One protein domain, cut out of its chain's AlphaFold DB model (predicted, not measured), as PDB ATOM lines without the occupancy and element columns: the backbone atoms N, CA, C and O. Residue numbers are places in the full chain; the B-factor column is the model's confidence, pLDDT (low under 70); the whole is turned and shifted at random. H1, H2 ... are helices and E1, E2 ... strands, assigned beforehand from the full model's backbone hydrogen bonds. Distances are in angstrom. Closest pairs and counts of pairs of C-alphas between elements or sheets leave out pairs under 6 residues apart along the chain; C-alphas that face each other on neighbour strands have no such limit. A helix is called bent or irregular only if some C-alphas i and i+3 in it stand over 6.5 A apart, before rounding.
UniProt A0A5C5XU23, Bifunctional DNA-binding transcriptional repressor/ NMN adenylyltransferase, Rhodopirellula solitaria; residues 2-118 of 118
ATOM      1  N   GLU A   2     -20.575   5.431 -35.383       85.31
ATOM      2  CA  GLU A   2     -21.164   5.942 -34.131       85.31
ATOM      3  C   GLU A   2     -20.199   6.080 -32.939       85.31
ATOM      4  O   GLU A   2     -20.267   7.070 -32.221       85.31
ATOM      5  N   HIS A   3     -19.264   5.141 -32.734       89.94
ATOM      6  CA  HIS A   3     -18.273   5.267 -31.657       89.94
ATOM      7  C   HIS A   3     -17.436   6.552 -31.778       89.94
ATOM      8  O   HIS A   3     -17.390   7.340 -30.843       89.94
ATOM      9  N   ARG A   4     -16.848   6.815 -32.953       91.94
ATOM     10  CA  ARG A   4     -16.010   8.005 -33.178       91.94
ATOM     11  C   ARG A   4     -16.811   9.295 -33.181       91.94
ATOM     12  O   ARG A   4     -16.313  10.301 -32.701       91.94
ATOM     13  N   GLU A   5     -18.037   9.252 -33.693       93.69
ATOM     14  CA  GLU A   5     -18.945  10.401 -33.651       93.69
ATOM     15  C   GLU A   5     -19.214  10.809 -32.197       93.69
ATOM     16  O   GLU A   5     -19.059  11.975 -31.854       93.69
ATOM     17  N   ARG A   6     -19.477   9.841 -31.308       93.56
ATOM     18  CA  ARG A   6     -19.627  10.103 -29.867       93.56
ATOM     19  C   ARG A   6     -18.347  10.610 -29.213       93.56
ATOM     20  O   ARG A   6     -18.412  11.494 -28.367       93.56
ATOM     21  N   GLU A   7     -17.190  10.054 -29.575       94.56
ATOM     22  CA  GLU A   7     -15.904  10.561 -29.086       94.56
ATOM     23  C   GLU A   7     -15.717  12.040 -29.465       94.56
ATOM     24  O   GLU A   7     -15.353  12.843 -28.610       94.56
ATOM     25  N   ASP A   8     -15.994  12.401 -30.723       94.75
ATOM     26  CA  ASP A   8     -15.844  13.767 -31.233       94.75
ATOM     27  C   ASP A   8     -16.858  14.731 -30.580       94.75
ATOM     28  O   ASP A   8     -16.509  15.872 -30.280       94.75
ATOM     29  N   GLU A   9     -18.085  14.275 -30.302       95.25
ATOM     30  CA  GLU A   9     -19.103  15.042 -29.569       95.25
ATOM     31  C   GLU A   9     -18.682  15.317 -28.118       95.25
ATOM     32  O   GLU A   9     -18.695  16.465 -27.677       95.25
ATOM     33  N   ILE A  10     -18.264  14.282 -27.379       94.38
ATOM     34  CA  ILE A  10     -17.891  14.406 -25.960       94.38
ATOM     35  C   ILE A  10     -16.586  15.197 -25.799       94.38
ATOM     36  O   ILE A  10     -16.406  15.891 -24.798       94.38
ATOM     37  N   LEU A  11     -15.679  15.132 -26.780       94.12
ATOM     38  CA  LEU A  11     -14.417  15.874 -26.760       94.12
ATOM     39  C   LEU A  11     -14.630  17.386 -26.604       94.12
ATOM     40  O   LEU A  11     -13.810  18.044 -25.965       94.12
ATOM     41  N   LEU A  12     -15.729  17.926 -27.138       94.19
ATOM     42  CA  LEU A  12     -16.069  19.349 -27.032       94.19
ATOM     43  C   LEU A  12     -16.373  19.783 -25.593       94.19
ATOM     44  O   LEU A  12     -16.121  20.934 -25.238       94.19
ATOM     45  N   ASP A  13     -16.865  18.857 -24.771       94.81
ATOM     46  CA  ASP A  13     -17.241  19.089 -23.373       94.81
ATOM     47  C   ASP A  13     -16.204  18.536 -22.375       94.81
ATOM     48  O   ASP A  13     -16.336  18.709 -21.159       94.81
ATOM     49  N   ALA A  14     -15.162  17.853 -22.861       93.19
ATOM     50  CA  ALA A  14     -14.180  17.191 -22.016       93.19
ATOM     51  C   ALA A  14     -13.352  18.205 -21.208       93.19
ATOM     52  O   ALA A  14     -12.680  19.088 -21.743       93.19
ATOM     53  N   ASN A  15     -13.329  18.034 -19.885       90.44
ATOM     54  CA  ASN A  15     -12.488  18.834 -19.005       90.44
ATOM     55  C   ASN A  15     -11.129  18.146 -18.811       90.44
ATOM     56  O   ASN A  15     -10.980  17.278 -17.948       90.44
ATOM     57  N   ARG A  16     -10.136  18.580 -19.597       92.44
ATOM     58  CA  ARG A  16      -8.720  18.146 -19.598       92.44
ATOM     59  C   ARG A  16      -8.448  16.770 -20.202       92.44
ATOM     60  O   ARG A  16      -7.525  16.655 -20.998       92.44
ATOM     61  N   TYR A  17      -9.229  15.754 -19.847       94.75
ATOM     62  CA  TYR A  17      -9.022  14.379 -20.308       94.75
ATOM     63  C   TYR A  17     -10.329  13.740 -20.765       94.75
ATOM     64  O   TYR A  17     -11.365  13.905 -20.122       94.75
ATOM     65  N   LEU A  18     -10.250  12.956 -21.838       95.56
ATOM     66  CA  LEU A  18     -11.321  12.090 -22.315       95.56
ATOM     67  C   LEU A  18     -10.793  10.652 -22.364       95.56
ATOM     68  O   LEU A  18      -9.821  10.369 -23.063       95.56
ATOM     69  N   PHE A  19     -11.419   9.757 -21.601       95.94
ATOM     70  CA  PHE A  19     -11.088   8.334 -21.606       95.94
ATOM     71  C   PHE A  19     -12.007   7.604 -22.574       95.94
ATOM     72  O   PHE A  19     -13.227   7.714 -22.461       95.94
ATOM     73  N   ILE A  20     -11.412   6.855 -23.498       96.38
ATOM     74  CA  ILE A  20     -12.137   6.036 -24.466       96.38
ATOM     75  C   ILE A  20     -11.990   4.576 -24.055       96.38
ATOM     76  O   ILE A  20     -10.873   4.091 -23.861       96.38
ATOM     77  N   ASP A  21     -13.120   3.892 -23.887       94.19
ATOM     78  CA  ASP A  21     -13.134   2.463 -23.598       94.19
ATOM     79  C   ASP A  21     -13.052   1.678 -24.908       94.19
ATOM     80  O   ASP A  21     -14.033   1.538 -25.640       94.19
ATOM     81  N   THR A  22     -11.853   1.168 -25.188       92.94
ATOM     82  CA  THR A  22     -11.460   0.483 -26.429       92.94
ATOM     83  C   THR A  22     -11.521   1.345 -27.691       92.94
ATOM     84  O   THR A  22     -11.961   2.487 -27.686       92.94
ATOM     85  N   ASP A  23     -11.035   0.803 -28.806       95.00
ATOM     86  CA  ASP A  23     -11.055   1.482 -30.096       95.00
ATOM     87  C   ASP A  23     -11.180   0.485 -31.266       95.00
ATOM     88  O   ASP A  23     -11.463  -0.712 -31.104       95.00
ATOM     89  N   ALA A  24     -10.985   0.982 -32.488       96.06
ATOM     90  CA  ALA A  24     -11.066   0.160 -33.687       96.06
ATOM     91  C   ALA A  24      -9.979  -0.932 -33.757       96.06
ATOM     92  O   ALA A  24     -10.210  -1.938 -34.428       96.06
ATOM     93  N   THR A  25      -8.842  -0.795 -33.064       96.12
ATOM     94  CA  THR A  25      -7.817  -1.852 -32.975       96.12
ATOM     95  C   THR A  25      -8.350  -3.067 -32.218       96.12
ATOM     96  O   THR A  25      -8.193  -4.196 -32.683       96.12
ATOM     97  N   THR A  26      -9.099  -2.859 -31.132       94.62
ATOM     98  CA  THR A  26      -9.755  -3.944 -30.391       94.62
ATOM     99  C   THR A  26     -10.810  -4.636 -31.251       94.62
ATOM    100  O   THR A  26     -10.840  -5.864 -31.345       94.62
ATOM    101  N   THR A  27     -11.640  -3.859 -31.954       94.62
ATOM    102  CA  THR A  27     -12.653  -4.416 -32.871       94.62
ATOM    103  C   THR A  27     -12.004  -5.190 -34.024       94.62
ATOM    104  O   THR A  27     -12.503  -6.242 -34.428       94.62
ATOM    105  N   TYR A  28     -10.874  -4.708 -34.544       95.88
ATOM    106  CA  TYR A  28     -10.086  -5.405 -35.556       95.88
ATOM    107  C   TYR A  28      -9.615  -6.774 -35.048       95.88
ATOM    108  O   TYR A  28      -9.808  -7.770 -35.744       95.88
ATOM    109  N   GLN A  29      -9.080  -6.854 -33.824       94.88
ATOM    110  CA  GLN A  29      -8.646  -8.125 -33.234       94.88
ATOM    111  C   GLN A  29      -9.808  -9.106 -33.041       94.88
ATOM    112  O   GLN A  29      -9.689 -10.265 -33.432       94.88
ATOM    113  N   PHE A  30     -10.958  -8.644 -32.539       92.38
ATOM    114  CA  PHE A  30     -12.149  -9.494 -32.422       92.38
ATOM    115  C   PHE A  30     -12.697  -9.949 -33.778       92.38
ATOM    116  O   PHE A  30     -13.178 -11.071 -33.895       92.38
ATOM    117  N   SER A  31     -12.591  -9.120 -34.821       93.44
ATOM    118  CA  SER A  31     -13.011  -9.514 -36.172       93.44
ATOM    119  C   SER A  31     -12.195 -10.713 -36.669       93.44
ATOM    120  O   SER A  31     -12.759 -11.695 -37.148       93.44
ATOM    121  N   TYR A  32     -10.874 -10.690 -36.470       92.12
ATOM    122  CA  TYR A  32     -10.017 -11.834 -36.790       92.12
ATOM    123  C   TYR A  32     -10.269 -13.044 -35.892       92.12
ATOM    124  O   TYR A  32     -10.206 -14.171 -36.374       92.12
ATOM    125  N   ASP A  33     -10.556 -12.828 -34.612       90.50
ATOM    126  CA  ASP A  33     -10.815 -13.917 -33.671       90.50
ATOM    127  C   ASP A  33     -12.105 -14.684 -34.007       90.50
ATOM    128  O   ASP A  33     -12.101 -15.912 -34.059       90.50
ATOM    129  N   TYR A  34     -13.187 -13.967 -34.325       88.75
ATOM    130  CA  TYR A  34     -14.485 -14.577 -34.626       88.75
ATOM    131  C   TYR A  34     -14.682 -14.963 -36.095       88.75
ATOM    132  O   TYR A  34     -15.433 -15.896 -36.387       88.75
ATOM    133  N   HIS A  35     -14.055 -14.246 -37.031       92.12
ATOM    134  CA  HIS A  35     -14.356 -14.362 -38.464       92.12
ATOM    135  C   HIS A  35     -13.127 -14.592 -39.349       92.12
ATOM    136  O   HIS A  35     -13.287 -14.759 -40.554       92.12
ATOM    137  N   ALA A  36     -11.916 -14.625 -38.781       93.00
ATOM    138  CA  ALA A  36     -10.643 -14.743 -39.507       93.00
ATOM    139  C   ALA A  36     -10.366 -13.628 -40.540       93.00
ATOM    140  O   ALA A  36      -9.367 -13.684 -41.257       93.00
ATOM    141  N   GLU A  37     -11.203 -12.591 -40.582       94.50
ATOM    142  CA  GLU A  37     -11.046 -11.417 -41.432       94.50
ATOM    143  C   GLU A  37     -11.583 -10.166 -40.730       94.50
ATOM    144  O   GLU A  37     -12.481 -10.234 -39.892       94.50
ATOM    145  N   ALA A  38     -11.049  -9.001 -41.093       95.19
ATOM    146  CA  ALA A  38     -11.595  -7.715 -40.678       95.19
ATOM    147  C   ALA A  38     -12.151  -6.970 -41.889       95.19
ATOM    148  O   ALA A  38     -11.502  -6.872 -42.932       95.19
ATOM    149  N   HIS A  39     -13.337  -6.381 -41.728       96.00
ATOM    150  CA  HIS A  39     -13.927  -5.544 -42.764       96.00
ATOM    151  C   HIS A  39     -12.976  -4.376 -43.116       96.00
ATOM    152  O   HIS A  39     -12.421  -3.761 -42.199       96.00
ATOM    153  N   PRO A  40     -12.818  -3.988 -44.401       96.06
ATOM    154  CA  PRO A  40     -11.856  -2.956 -44.811       96.06
ATOM    155  C   PRO A  40     -11.984  -1.631 -44.047       96.06
ATOM    156  O   PRO A  40     -10.985  -1.012 -43.694       96.06
ATOM    157  N   ILE A  41     -13.219  -1.229 -43.729       95.50
ATOM    158  CA  ILE A  41     -13.492  -0.033 -42.915       95.50
ATOM    159  C   ILE A  41     -12.899  -0.164 -41.504       95.50
ATOM    160  O   ILE A  41     -12.308   0.789 -41.011       95.50
ATOM    161  N   VAL A  42     -13.021  -1.328 -40.857       95.19
ATOM    162  CA  VAL A  42     -12.458  -1.559 -39.515       95.19
ATOM    163  C   VAL A  42     -10.935  -1.507 -39.571       95.19
ATOM    164  O   VAL A  42     -10.327  -0.858 -38.726       95.19
ATOM    165  N   SER A  43     -10.320  -2.107 -40.596       95.69
ATOM    166  CA  SER A  43      -8.868  -2.024 -40.789       95.69
ATOM    167  C   SER A  43      -8.401  -0.576 -40.941       95.69
ATOM    168  O   SER A  43      -7.491  -0.161 -40.230       95.69
ATOM    169  N   ALA A  44      -9.065   0.203 -41.799       95.94
ATOM    170  CA  ALA A  44      -8.723   1.606 -42.017       95.94
ATOM    171  C   ALA A  44      -8.902   2.455 -40.747       95.94
ATOM    172  O   ALA A  44      -8.083   3.326 -40.464       95.94
ATOM    173  N   LEU A  45      -9.952   2.202 -39.961       96.00
ATOM    174  CA  LEU A  45     -10.164   2.891 -38.687       96.00
ATOM    175  C   LEU A  45      -9.099   2.515 -37.652       96.00
ATOM    176  O   LEU A  45      -8.626   3.398 -36.944       96.00
ATOM    177  N   ALA A  46      -8.698   1.244 -37.593       96.31
ATOM    178  CA  ALA A  46      -7.637   0.778 -36.706       96.31
ATOM    179  C   ALA A  46      -6.264   1.364 -37.087       96.31
ATOM    180  O   ALA A  46      -5.453   1.643 -36.209       96.31
ATOM    181  N   ASP A  47      -5.992   1.588 -38.379       95.81
ATOM    182  CA  ASP A  47      -4.765   2.262 -38.833       95.81
ATOM    183  C   ASP A  47      -4.734   3.728 -38.363       95.81
ATOM    184  O   ASP A  47      -3.691   4.233 -37.955       95.81
ATOM    185  N   GLN A  48      -5.891   4.393 -38.342       95.88
ATOM    186  CA  GLN A  48      -6.026   5.783 -37.894       95.88
ATOM    187  C   GLN A  48      -5.939   5.961 -36.370       95.88
ATOM    188  O   GLN A  48      -5.798   7.093 -35.909       95.88
ATOM    189  N   CYS A  49      -6.036   4.888 -35.576       96.19
ATOM    190  CA  CYS A  49      -5.970   4.981 -34.113       96.19
ATOM    191  C   CYS A  49      -4.630   5.540 -33.620       96.19
ATOM    192  O   CYS A  49      -4.610   6.211 -32.591       96.19
ATOM    193  N   ARG A  50      -3.540   5.341 -34.378       95.50
ATOM    194  CA  ARG A  50      -2.226   5.918 -34.060       95.50
ATOM    195  C   ARG A  50      -2.285   7.419 -33.830       95.50
ATOM    196  O   ARG A  50      -1.742   7.900 -32.845       95.50
ATOM    197  N   ASP A  51      -2.892   8.142 -34.761       94.88
ATOM    198  CA  ASP A  51      -2.857   9.604 -34.753       94.88
ATOM    199  C   ASP A  51      -4.042  10.193 -33.977       94.88
ATOM    200  O   ASP A  51      -4.144  11.408 -33.808       94.88
ATOM    201  N   ARG A  52      -4.967   9.339 -33.518       95.00
ATOM    202  CA  ARG A  52      -6.199   9.761 -32.851       95.00
ATOM    203  C   ARG A  52      -6.048   9.909 -31.342       95.00
ATOM    204  O   ARG A  52      -6.660  10.811 -30.774       95.00
ATOM    205  N   TYR A  53      -5.280   9.035 -30.696       95.69
ATOM    206  CA  TYR A  53      -5.170   9.002 -29.239       95.69
ATOM    207  C   TYR A  53      -3.761   9.389 -28.789       95.69
ATOM    208  O   TYR A  53      -2.771   8.886 -29.310       95.69
ATOM    209  N   GLN A  54      -3.669  10.272 -27.791       95.19
ATOM    210  CA  GLN A  54      -2.380  10.709 -27.235       95.19
ATOM    211  C   GLN A  54      -1.722   9.632 -26.366       95.19
ATOM    212  O   GLN A  54      -0.499   9.539 -26.307       95.19
ATOM    213  N   LEU A  55      -2.537   8.831 -25.675       96.19
ATOM    214  CA  LEU A  55      -2.103   7.740 -24.815       96.19
ATOM    215  C   LEU A  55      -2.947   6.498 -25.087       96.19
ATOM    216  O   LEU A  55      -4.165   6.588 -25.235       96.19
ATOM    217  N   CYS A  56      -2.296   5.339 -25.068       97.38
ATOM    218  CA  CYS A  56      -2.941   4.035 -25.075       97.38
ATOM    219  C   CYS A  56      -2.520   3.271 -23.816       97.38
ATOM    220  O   CYS A  56      -1.329   3.163 -23.514       97.38
ATOM    221  N   PHE A  57      -3.488   2.735 -23.076       97.62
ATOM    222  CA  PHE A  57      -3.239   1.891 -21.911       97.62
ATOM    223  C   PHE A  57      -3.714   0.468 -22.193       97.62
ATOM    224  O   PHE A  57      -4.853   0.261 -22.602       97.62
ATOM    225  N   VAL A  58      -2.860  -0.521 -21.925       96.50
ATOM    226  CA  VAL A  58      -3.207  -1.943 -22.028       96.50
ATOM    227  C   VAL A  58      -3.285  -2.524 -20.625       96.50
ATOM    228  O   VAL A  58      -2.276  -2.655 -19.935       96.50
ATOM    229  N   CYS A  59      -4.487  -2.882 -20.187       94.31
ATOM    230  CA  CYS A  59      -4.690  -3.546 -18.906       94.31
ATOM    231  C   CYS A  59      -4.172  -4.985 -18.960       94.31
ATOM    232  O   CYS A  59      -4.782  -5.816 -19.619       94.31
ATOM    233  N   ASP A  60      -3.100  -5.285 -18.222       92.56
ATOM    234  CA  ASP A  60      -2.466  -6.606 -18.254       92.56
ATOM    235  C   ASP A  60      -3.364  -7.721 -17.684       92.56
ATOM    236  O   ASP A  60      -4.379  -7.454 -17.024       92.56
ATOM    237  N   THR A  61      -2.977  -8.980 -17.896       89.19
ATOM    238  CA  THR A  61      -3.773 -10.157 -17.511       89.19
ATOM    239  C   THR A  61      -3.683 -10.546 -16.034       89.19
ATOM    240  O   THR A  61      -4.403 -11.443 -15.612       89.19
ATOM    241  N   ASP A  62      -2.876  -9.858 -15.222       87.81
ATOM    242  CA  ASP A  62      -2.560 -10.243 -13.833       87.81
ATOM    243  C   ASP A  62      -3.678  -9.992 -12.798       87.81
ATOM    244  O   ASP A  62      -3.525 -10.315 -11.619       87.81
ATOM    245  N   ILE A  63      -4.830  -9.461 -13.227       83.94
ATOM    246  CA  ILE A  63      -6.069  -9.513 -12.439       83.94
ATOM    247  C   ILE A  63      -6.709 -10.894 -12.635       83.94
ATOM    248  O   ILE A  63      -6.921 -11.265 -13.796       83.94
ATOM    249  N   PRO A  64      -7.086 -11.604 -11.548       79.56
ATOM    250  CA  PRO A  64      -7.743 -12.904 -11.636       79.56
ATOM    251  C   PRO A  64      -8.903 -12.892 -12.625       79.56
ATOM    252  O   PRO A  64      -9.737 -11.982 -12.614       79.56
ATOM    253  N   TYR A  65      -8.934 -13.894 -13.498       71.75
ATOM    254  CA  TYR A  65     -10.037 -14.054 -14.424       71.75
ATOM    255  C   TYR A  65     -11.288 -14.479 -13.656       71.75
ATOM    256  O   TYR A  65     -11.281 -15.484 -12.951       71.75
ATOM    257  N   ASP A  66     -12.352 -13.694 -13.781       74.06
ATOM    258  CA  ASP A  66     -13.675 -14.101 -13.313       74.06
ATOM    259  C   ASP A  66     -14.365 -14.827 -14.469       74.06
ATOM    260  O   ASP A  66     -14.504 -14.240 -15.546       74.06
ATOM    261  N   ASP A  67     -14.699 -16.102 -14.276       69.69
ATOM    262  CA  ASP A  67     -15.290 -16.964 -15.301       69.69
ATOM    263  C   ASP A  67     -16.810 -16.777 -15.309       69.69
ATOM    264  O   ASP A  67     -17.569 -17.470 -14.628       69.69
ATOM    265  N   THR A  68     -17.247 -15.752 -16.035       75.88
ATOM    266  CA  THR A  68     -18.662 -15.441 -16.237       75.88
ATOM    267  C   THR A  68     -19.152 -16.020 -17.566       75.88
ATOM    268  O   THR A  68     -18.384 -16.293 -18.483       75.88
ATOM    269  N   TRP A  69     -20.460 -16.242 -17.697       68.62
ATOM    270  CA  TRP A  69     -21.037 -16.893 -18.885       68.62
ATOM    271  C   TRP A  69     -20.831 -16.102 -20.195       68.62
ATOM    272  O   TRP A  69     -20.931 -16.672 -21.278       68.62
ATOM    273  N   ASP A  70     -20.563 -14.801 -20.101       68.75
ATOM    274  CA  ASP A  70     -20.319 -13.861 -21.200       68.75
ATOM    275  C   ASP A  70     -18.829 -13.728 -21.568       68.75
ATOM    276  O   ASP A  70     -18.453 -12.868 -22.365       68.75
ATOM    277  N   ARG A  71     -17.968 -14.577 -20.998       72.62
ATOM    278  CA  ARG A  71     -16.510 -14.472 -21.072       72.62
ATOM    279  C   ARG A  71     -15.875 -15.688 -21.756       72.62
ATOM    280  O   ARG A  71     -16.278 -16.827 -21.564       72.62
ATOM    281  N   SER A  72     -14.844 -15.454 -22.566       64.44
ATOM    282  CA  SER A  72     -14.281 -16.438 -23.514       64.44
ATOM    283  C   SER A  72     -13.246 -17.422 -22.923       64.44
ATOM    284  O   SER A  72     -12.476 -18.018 -23.670       64.44
ATOM    285  N   GLY A  73     -13.227 -17.620 -21.600       64.12
ATOM    286  CA  GLY A  73     -12.213 -18.409 -20.875       64.12
ATOM    287  C   GLY A  73     -10.828 -17.748 -20.665       64.12
ATOM    288  O   GLY A  73     -10.435 -16.819 -21.367       64.12
ATOM    289  N   GLU A  74     -10.069 -18.254 -19.681       59.28
ATOM    290  CA  GLU A  74      -8.775 -17.693 -19.228       59.28
ATOM    291  C   GLU A  74      -7.620 -17.909 -20.225       59.28
ATOM    292  O   GLU A  74      -6.875 -16.973 -20.507       59.28
ATOM    293  N   LEU A  75      -7.504 -19.104 -20.825       60.91
ATOM    294  CA  LEU A  75      -6.461 -19.412 -21.822       60.91
ATOM    295  C   LEU A  75      -6.569 -18.530 -23.076       60.91
ATOM    296  O   LEU A  75      -5.560 -18.163 -23.667       60.91
ATOM    297  N   HIS A  76      -7.791 -18.136 -23.446       76.94
ATOM    298  CA  HIS A  76      -8.027 -17.235 -24.576       76.94
ATOM    299  C   HIS A  76      -7.487 -15.827 -24.310       76.94
ATOM    300  O   HIS A  76      -7.088 -15.119 -25.230       76.94
ATOM    301  N   ARG A  77      -7.433 -15.413 -23.040       84.31
ATOM    302  CA  ARG A  77      -7.097 -14.041 -22.653       84.31
ATOM    303  C   ARG A  77      -5.628 -13.702 -22.889       84.31
ATOM    304  O   ARG A  77      -5.341 -12.605 -23.362       84.31
ATOM    305  N   GLU A  78      -4.702 -14.598 -22.554       87.25
ATOM    306  CA  GLU A  78      -3.263 -14.339 -22.722       87.25
ATOM    307  C   GLU A  78      -2.870 -14.285 -24.200       87.25
ATOM    308  O   GLU A  78      -2.228 -13.323 -24.633       87.25
ATOM    309  N   ASP A  79      -3.333 -15.261 -24.985       88.56
ATOM    310  CA  ASP A  79      -3.104 -15.316 -26.429       88.56
ATOM    311  C   ASP A  79      -3.720 -14.106 -27.135       88.56
ATOM    312  O   ASP A  79      -3.068 -13.453 -27.959       88.56
ATOM    313  N   PHE A  80      -4.961 -13.755 -26.788       89.88
ATOM    314  CA  PHE A  80      -5.632 -12.590 -27.356       89.88
ATOM    315  C   PHE A  80      -4.910 -11.290 -26.989       89.88
ATOM    316  O   PHE A  80      -4.697 -10.427 -27.844       89.88
ATOM    317  N   GLN A  81      -4.432 -11.166 -25.750       92.38
ATOM    318  CA  GLN A  81      -3.654 -10.005 -25.339       92.38
ATOM    319  C   GLN A  81      -2.313  -9.912 -26.080       92.38
ATOM    320  O   GLN A  81      -1.899  -8.813 -26.457       92.38
ATOM    321  N   ALA A  82      -1.634 -11.036 -26.321       93.19
ATOM    322  CA  ALA A  82      -0.410 -11.055 -27.116       93.19
ATOM    323  C   ALA A  82      -0.667 -10.568 -28.553       93.19
ATOM    324  O   ALA A  82       0.119  -9.778 -29.084       93.19
ATOM    325  N   ARG A  83      -1.800 -10.960 -29.157       93.69
ATOM    326  CA  ARG A  83      -2.227 -10.476 -30.481       93.69
ATOM    327  C   ARG A  83      -2.502  -8.973 -30.488       93.69
ATOM    328  O   ARG A  83      -1.978  -8.283 -31.361       93.69
ATOM    329  N   ILE A  84      -3.227  -8.455 -29.490       94.62
ATOM    330  CA  ILE A  84      -3.458  -7.007 -29.327       94.62
ATOM    331  C   ILE A  84      -2.123  -6.262 -29.237       94.62
ATOM    332  O   ILE A  84      -1.867  -5.365 -30.038       94.62
ATOM    333  N   LYS A  85      -1.241  -6.657 -28.309       96.31
ATOM    334  CA  LYS A  85       0.066  -6.006 -28.108       96.31
ATOM    335  C   LYS A  85       0.903  -6.031 -29.395       96.31
ATOM    336  O   LYS A  85       1.473  -5.010 -29.777       96.31
ATOM    337  N   SER A  86       0.933  -7.161 -30.104       96.44
ATOM    338  CA  SER A  86       1.647  -7.281 -31.381       96.44
ATOM    339  C   SER A  86       1.075  -6.371 -32.471       96.44
ATOM    340  O   SER A  86       1.838  -5.839 -33.278       96.44
ATOM    341  N   ASP A  87      -0.244  -6.202 -32.533       96.56
ATOM    342  CA  ASP A  87      -0.885  -5.344 -33.530       96.56
ATOM    343  C   ASP A  87      -0.676  -3.858 -33.235       96.56
ATOM    344  O   ASP A  87      -0.393  -3.100 -34.160       96.56
ATOM    345  N   LEU A  88      -0.703  -3.453 -31.960       97.31
ATOM    346  CA  LEU A  88      -0.331  -2.096 -31.548       97.31
ATOM    347  C   LEU A  88       1.103  -1.769 -31.981       97.31
ATOM    348  O   LEU A  88       1.330  -0.740 -32.615       97.31
ATOM    349  N   VAL A  89       2.056  -2.680 -31.743       97.12
ATOM    350  CA  VAL A  89       3.448  -2.520 -32.205       97.12
ATOM    351  C   VAL A  89       3.526  -2.435 -33.730       97.12
ATOM    352  O   VAL A  89       4.194  -1.548 -34.255       97.12
ATOM    353  N   ARG A  90       2.820  -3.310 -34.459       96.81
ATOM    354  CA  ARG A  90       2.788  -3.304 -35.934       96.81
ATOM    355  C   ARG A  90       2.241  -1.991 -36.498       96.81
ATOM    356  O   ARG A  90       2.690  -1.541 -37.548       96.81
ATOM    357  N   ARG A  91       1.273  -1.389 -35.810       96.06
ATOM    358  CA  ARG A  91       0.676  -0.091 -36.152       96.06
ATOM    359  C   ARG A  91       1.476   1.089 -35.596       96.06
ATOM    360  O   ARG A  91       1.034   2.218 -35.771       96.06
ATOM    361  N   GLU A  92       2.621   0.829 -34.958       96.75
ATOM    362  CA  GLU A  92       3.468   1.735 -34.163       96.75
ATOM    363  C   GLU A  92       2.660   2.670 -33.238       96.75
ATOM    364  O   GLU A  92       2.922   3.865 -33.107       96.75
ATOM    365  N   ILE A  93       1.656   2.090 -32.577       97.12
ATOM    366  CA  ILE A  93       0.899   2.714 -31.493       97.12
ATOM    367  C   ILE A  93       1.657   2.444 -30.195       97.12
ATOM    368  O   ILE A  93       1.787   1.298 -29.757       97.12
ATOM    369  N   SER A  94       2.175   3.506 -29.579       95.75
ATOM    370  CA  SER A  94       2.821   3.405 -28.268       95.75
ATOM    371  C   SER A  94       1.770   3.167 -27.189       95.75
ATOM    372  O   SER A  94       0.769   3.878 -27.139       95.75
ATOM    373  N   TYR A  95       2.006   2.192 -26.314       97.25
ATOM    374  CA  TYR A  95       1.094   1.872 -25.220       97.25
ATOM    375  C   TYR A  95       1.832   1.655 -23.898       97.25
ATOM    376  O   TYR A  95       3.006   1.285 -23.867       97.25
ATOM    377  N   LEU A  96       1.111   1.855 -22.797       97.00
ATOM    378  CA  LEU A  96       1.569   1.606 -21.436       97.00
ATOM    379  C   LEU A  96       0.801   0.423 -20.847       97.00
ATOM    380  O   LEU A  96      -0.427   0.447 -20.765       97.00
ATOM    381  N   SER A  97       1.519  -0.615 -20.425       96.50
ATOM    382  CA  SER A  97       0.905  -1.734 -19.708       96.50
ATOM    383  C   SER A  97       0.549  -1.313 -18.282       96.50
ATOM    384  O   SER A  97       1.415  -0.858 -17.536       96.50
ATOM    385  N   LEU A  98      -0.709  -1.507 -17.894       96.81
ATOM    386  CA  LEU A  98      -1.183  -1.325 -16.526       96.81
ATOM    387  C   LEU A  98      -1.228  -2.680 -15.826       96.81
ATOM    388  O   LEU A  98      -1.861  -3.598 -16.341       96.81
ATOM    389  N   SER A  99      -0.611  -2.803 -14.655       95.50
ATOM    390  CA  SER A  99      -0.485  -4.074 -13.928       95.50
ATOM    391  C   SER A  99      -0.634  -3.904 -12.414       95.50
ATOM    392  O   SER A  99      -0.599  -2.797 -11.868       95.50
ATOM    393  N   GLY A 100      -0.840  -5.021 -11.728       94.56
ATOM    394  CA  GLY A 100      -1.087  -5.112 -10.300       94.56
ATOM    395  C   GLY A 100      -2.557  -4.914  -9.935       94.56
ATOM    396  O   GLY A 100      -3.474  -5.067 -10.746       94.56
ATOM    397  N   THR A 101      -2.783  -4.568  -8.668       94.25
ATOM    398  CA  THR A 101      -4.124  -4.319  -8.124       94.25
ATOM    399  C   THR A 101      -4.784  -3.108  -8.786       94.25
ATOM    400  O   THR A 101      -4.111  -2.239  -9.342       94.25
ATOM    401  N   LEU A 102      -6.110  -2.994  -8.678       92.69
ATOM    402  CA  LEU A 102      -6.838  -1.832  -9.198       92.69
ATOM    403  C   LEU A 102      -6.249  -0.486  -8.708       92.69
ATOM    404  O   LEU A 102      -5.977   0.363  -9.557       92.69
ATOM    405  N   PRO A 103      -5.938  -0.285  -7.408       95.62
ATOM    406  CA  PRO A 103      -5.263   0.934  -6.955       95.62
ATOM    407  C   PRO A 103      -3.890   1.172  -7.601       95.62
ATOM    408  O   PRO A 103      -3.539   2.314  -7.884       95.62
ATOM    409  N   CYS A 104      -3.114   0.112  -7.860       95.69
ATOM    410  CA  CYS A 104      -1.816   0.217  -8.533       95.69
ATOM    411  C   CYS A 104      -1.974   0.767  -9.956       95.69
ATOM    412  O   CYS A 104      -1.309   1.731 -10.332       95.69
ATOM    413  N   ARG A 105      -2.925   0.214 -10.710       96.31
ATOM    414  CA  ARG A 105      -3.238   0.632 -12.083       96.31
ATOM    415  C   ARG A 105      -3.752   2.065 -12.139       96.31
ATOM    416  O   ARG A 105      -3.305   2.848 -12.970       96.31
ATOM    417  N   MET A 106      -4.641   2.433 -11.214       96.75
ATOM    418  CA  MET A 106      -5.118   3.812 -11.088       96.75
ATOM    419  C   MET A 106      -3.960   4.781 -10.836       96.75
ATOM    420  O   MET A 106      -3.889   5.821 -11.484       96.75
ATOM    421  N   ASN A 107      -3.021   4.427  -9.954       97.69
ATOM    422  CA  ASN A 107      -1.839   5.249  -9.703       97.69
ATOM    423  C   ASN A 107      -0.948   5.375 -10.948       97.69
ATOM    424  O   ASN A 107      -0.523   6.480 -11.263       97.69
ATOM    425  N   GLN A 108      -0.710   4.287 -11.690       97.50
ATOM    426  CA  GLN A 108       0.050   4.326 -12.949       97.50
ATOM    427  C   GLN A 108      -0.575   5.298 -13.967       97.50
ATOM    428  O   GLN A 108       0.140   6.101 -14.569       97.50
ATOM    429  N   VAL A 109      -1.905   5.274 -14.121       97.38
ATOM    430  CA  VAL A 109      -2.630   6.222 -14.984       97.38
ATOM    431  C   VAL A 109      -2.469   7.652 -14.470       97.38
ATOM    432  O   VAL A 109      -2.076   8.528 -15.232       97.38
ATOM    433  N   ILE A 110      -2.715   7.896 -13.179       97.00
ATOM    434  CA  ILE A 110      -2.620   9.235 -12.577       97.00
ATOM    435  C   ILE A 110      -1.224   9.839 -12.760       97.00
ATOM    436  O   ILE A 110      -1.116  11.000 -13.147       97.00
ATOM    437  N   GLU A 111      -0.161   9.076 -12.503       97.06
ATOM    438  CA  GLU A 111       1.213   9.563 -12.670       97.06
ATOM    439  C   GLU A 111       1.551   9.839 -14.140       97.06
ATOM    440  O   GLU A 111       2.195  10.842 -14.441       97.06
ATOM    441  N   THR A 112       1.047   9.014 -15.065       96.69
ATOM    442  CA  THR A 112       1.203   9.260 -16.508       96.69
ATOM    443  C   THR A 112       0.532  10.573 -16.918       96.69
ATOM    444  O   THR A 112       1.141  11.384 -17.610       96.69
ATOM    445  N   LEU A 113      -0.700  10.815 -16.460       95.75
ATOM    446  CA  LEU A 113      -1.445  12.035 -16.784       95.75
ATOM    447  C   LEU A 113      -0.796  13.283 -16.174       95.75
ATOM    448  O   LEU A 113      -0.633  14.282 -16.863       95.75
ATOM    449  N   LYS A 114      -0.323  13.220 -14.923       94.06
ATOM    450  CA  LYS A 114       0.456  14.321 -14.324       94.06
ATOM    451  C   LYS A 114       1.700  14.665 -15.145       94.06
ATOM    452  O   LYS A 114       2.069  15.831 -15.211       94.06
ATOM    453  N   GLY A 115       2.339  13.662 -15.749       91.62
ATOM    454  CA  GLY A 115       3.475  13.848 -16.649       91.62
ATOM    455  C   GLY A 115       3.139  14.588 -17.945       91.62
ATOM    456  O   GLY A 115       4.024  15.235 -18.491       91.62
ATOM    457  N   LEU A 116       1.890  14.518 -18.419       88.81
ATOM    458  CA  LEU A 116       1.421  15.248 -19.606       88.81
ATOM    459  C   LEU A 116       1.080  16.714 -19.324       88.81
ATOM    460  O   LEU A 116       1.123  17.534 -20.235       88.81
ATOM    461  N   ASP A 117       0.699  17.031 -18.086       81.38
ATOM    462  CA  ASP A 117       0.344  18.391 -17.664       81.38
ATOM    463  C   ASP A 117       1.566  19.291 -17.383       81.38
ATOM    464  O   ASP A 117       1.387  20.488 -17.137       81.38
ATOM    465  N   MET A 118       2.779  18.723 -17.340       67.44
ATOM    466  CA  MET A 118       4.039  19.446 -17.099       67.44
ATOM    467  C   MET A 118       4.639  20.000 -18.389       67.44
ATOM    468  O   MET A 118       5.106  21.161 -18.340       67.44
TER     469      MET A 118
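Overview. This is residues 2 to 118 of the 118 residues of the protein "Bifunctional DNA-binding transcriptional repressor/ NMN adenylyltransferase" of Rhodopirellula solitaria (UniProt A0A5C5XU23). A short ribbon of two parallel strands, E1 and E2, lies in the middle, with helix H4 on one side of it and helix H5 on the other. A helical hairpin, H2 and H3, joins on through H2, which packs on H4 with its residues 25 to 29, and H3 lies beyond the ends where the strands begin; H1 lies off by itself at the far end of the long link to H2, and residues 67 to 72 stick out as a loop. The printed part has 117 residues, with five named helices and two named strands in the order H1, H2, H3, E1, H4, E2, H5, and its class is mostly helix. It is compact, with a radius of gyration of the C-alphas of 15.4 A and spans of 41 by 35 by 27 A.

Along the chain. E1 is residues 57 to 59, with C-alpha 57 at (-3.239, 1.891, -21.911), and E2 is residues 96 to 98. H4, the longest helix, is residues 74 to 90 and measures 24.9 A; it is neither bent nor irregular, but only just, with C-alphas 75 and 78 6.1 A apart. H5, residues 102 to 116, measures 21.6 A and ends with C-alpha 116 at (1.421, 15.248, -19.606). H3, residues 40 to 52, measures 18.4 A and is only just irregular, with C-alphas 47 and 50 6.53 A apart. H2 is residues 24 to 35, 15.6 A. H1 is residues 2 to 11, 14.1 A, and begins with C-alpha 2 at (-21.164, 5.942, -34.131).

Arrangement. E1 and E2 are parallel neighbours at 31 degrees; N 58 and O 96 are 2.9 A apart and N 98 and O 58 2.8 A, both within hydrogen-bond range. E1, H4 and E2 form a strand-helix-strand unit, two parallel strands with a helix between them along the chain, and its crossover is right-handed. H4 and E1 are near each other, with 5 pairs of C-alphas within 10 A. The closest C-alphas of E2 and H5 are those of Leu 98 and Arg 105, 5.3 A apart. H5 and E1 are only just apart, at 8.1 A. H4 touches H2, which meets it with residues 25 to 29 alone, at a steep tilt of 52 degrees, opposite ways; the closest C-alphas are those of Gln 29 and Ile 84, 6.6 A apart. H2, with residues 24 to 28 alone, touches H3 in a helical hairpin at a shallow tilt of 29 degrees, opposite ways; the C-alphas of Thr 25 and Ala 46 come closest, at 4.6 A. H1 touches no helix. Every O i to N i+4 pair is within hydrogen-bond range in H1, H2 and H5, against 7 of 9 in H3 and 11 of 13 in H4.

Size, cuts and confidence. The C-alphas farthest apart, those of Trp 69 and Met 118, are 44.2 A apart. The printed part has no cut and ends at the chain's last residue. The links from H1 to H2, 12 residues, and from E1 to H4, 14 residues, are long; residues 67 to 72, within the latter, stand free. The mean pLDDT of the printed part is 91.2, and it is under 70 at residues 67, 69 to 70, 72 to 75 and 118.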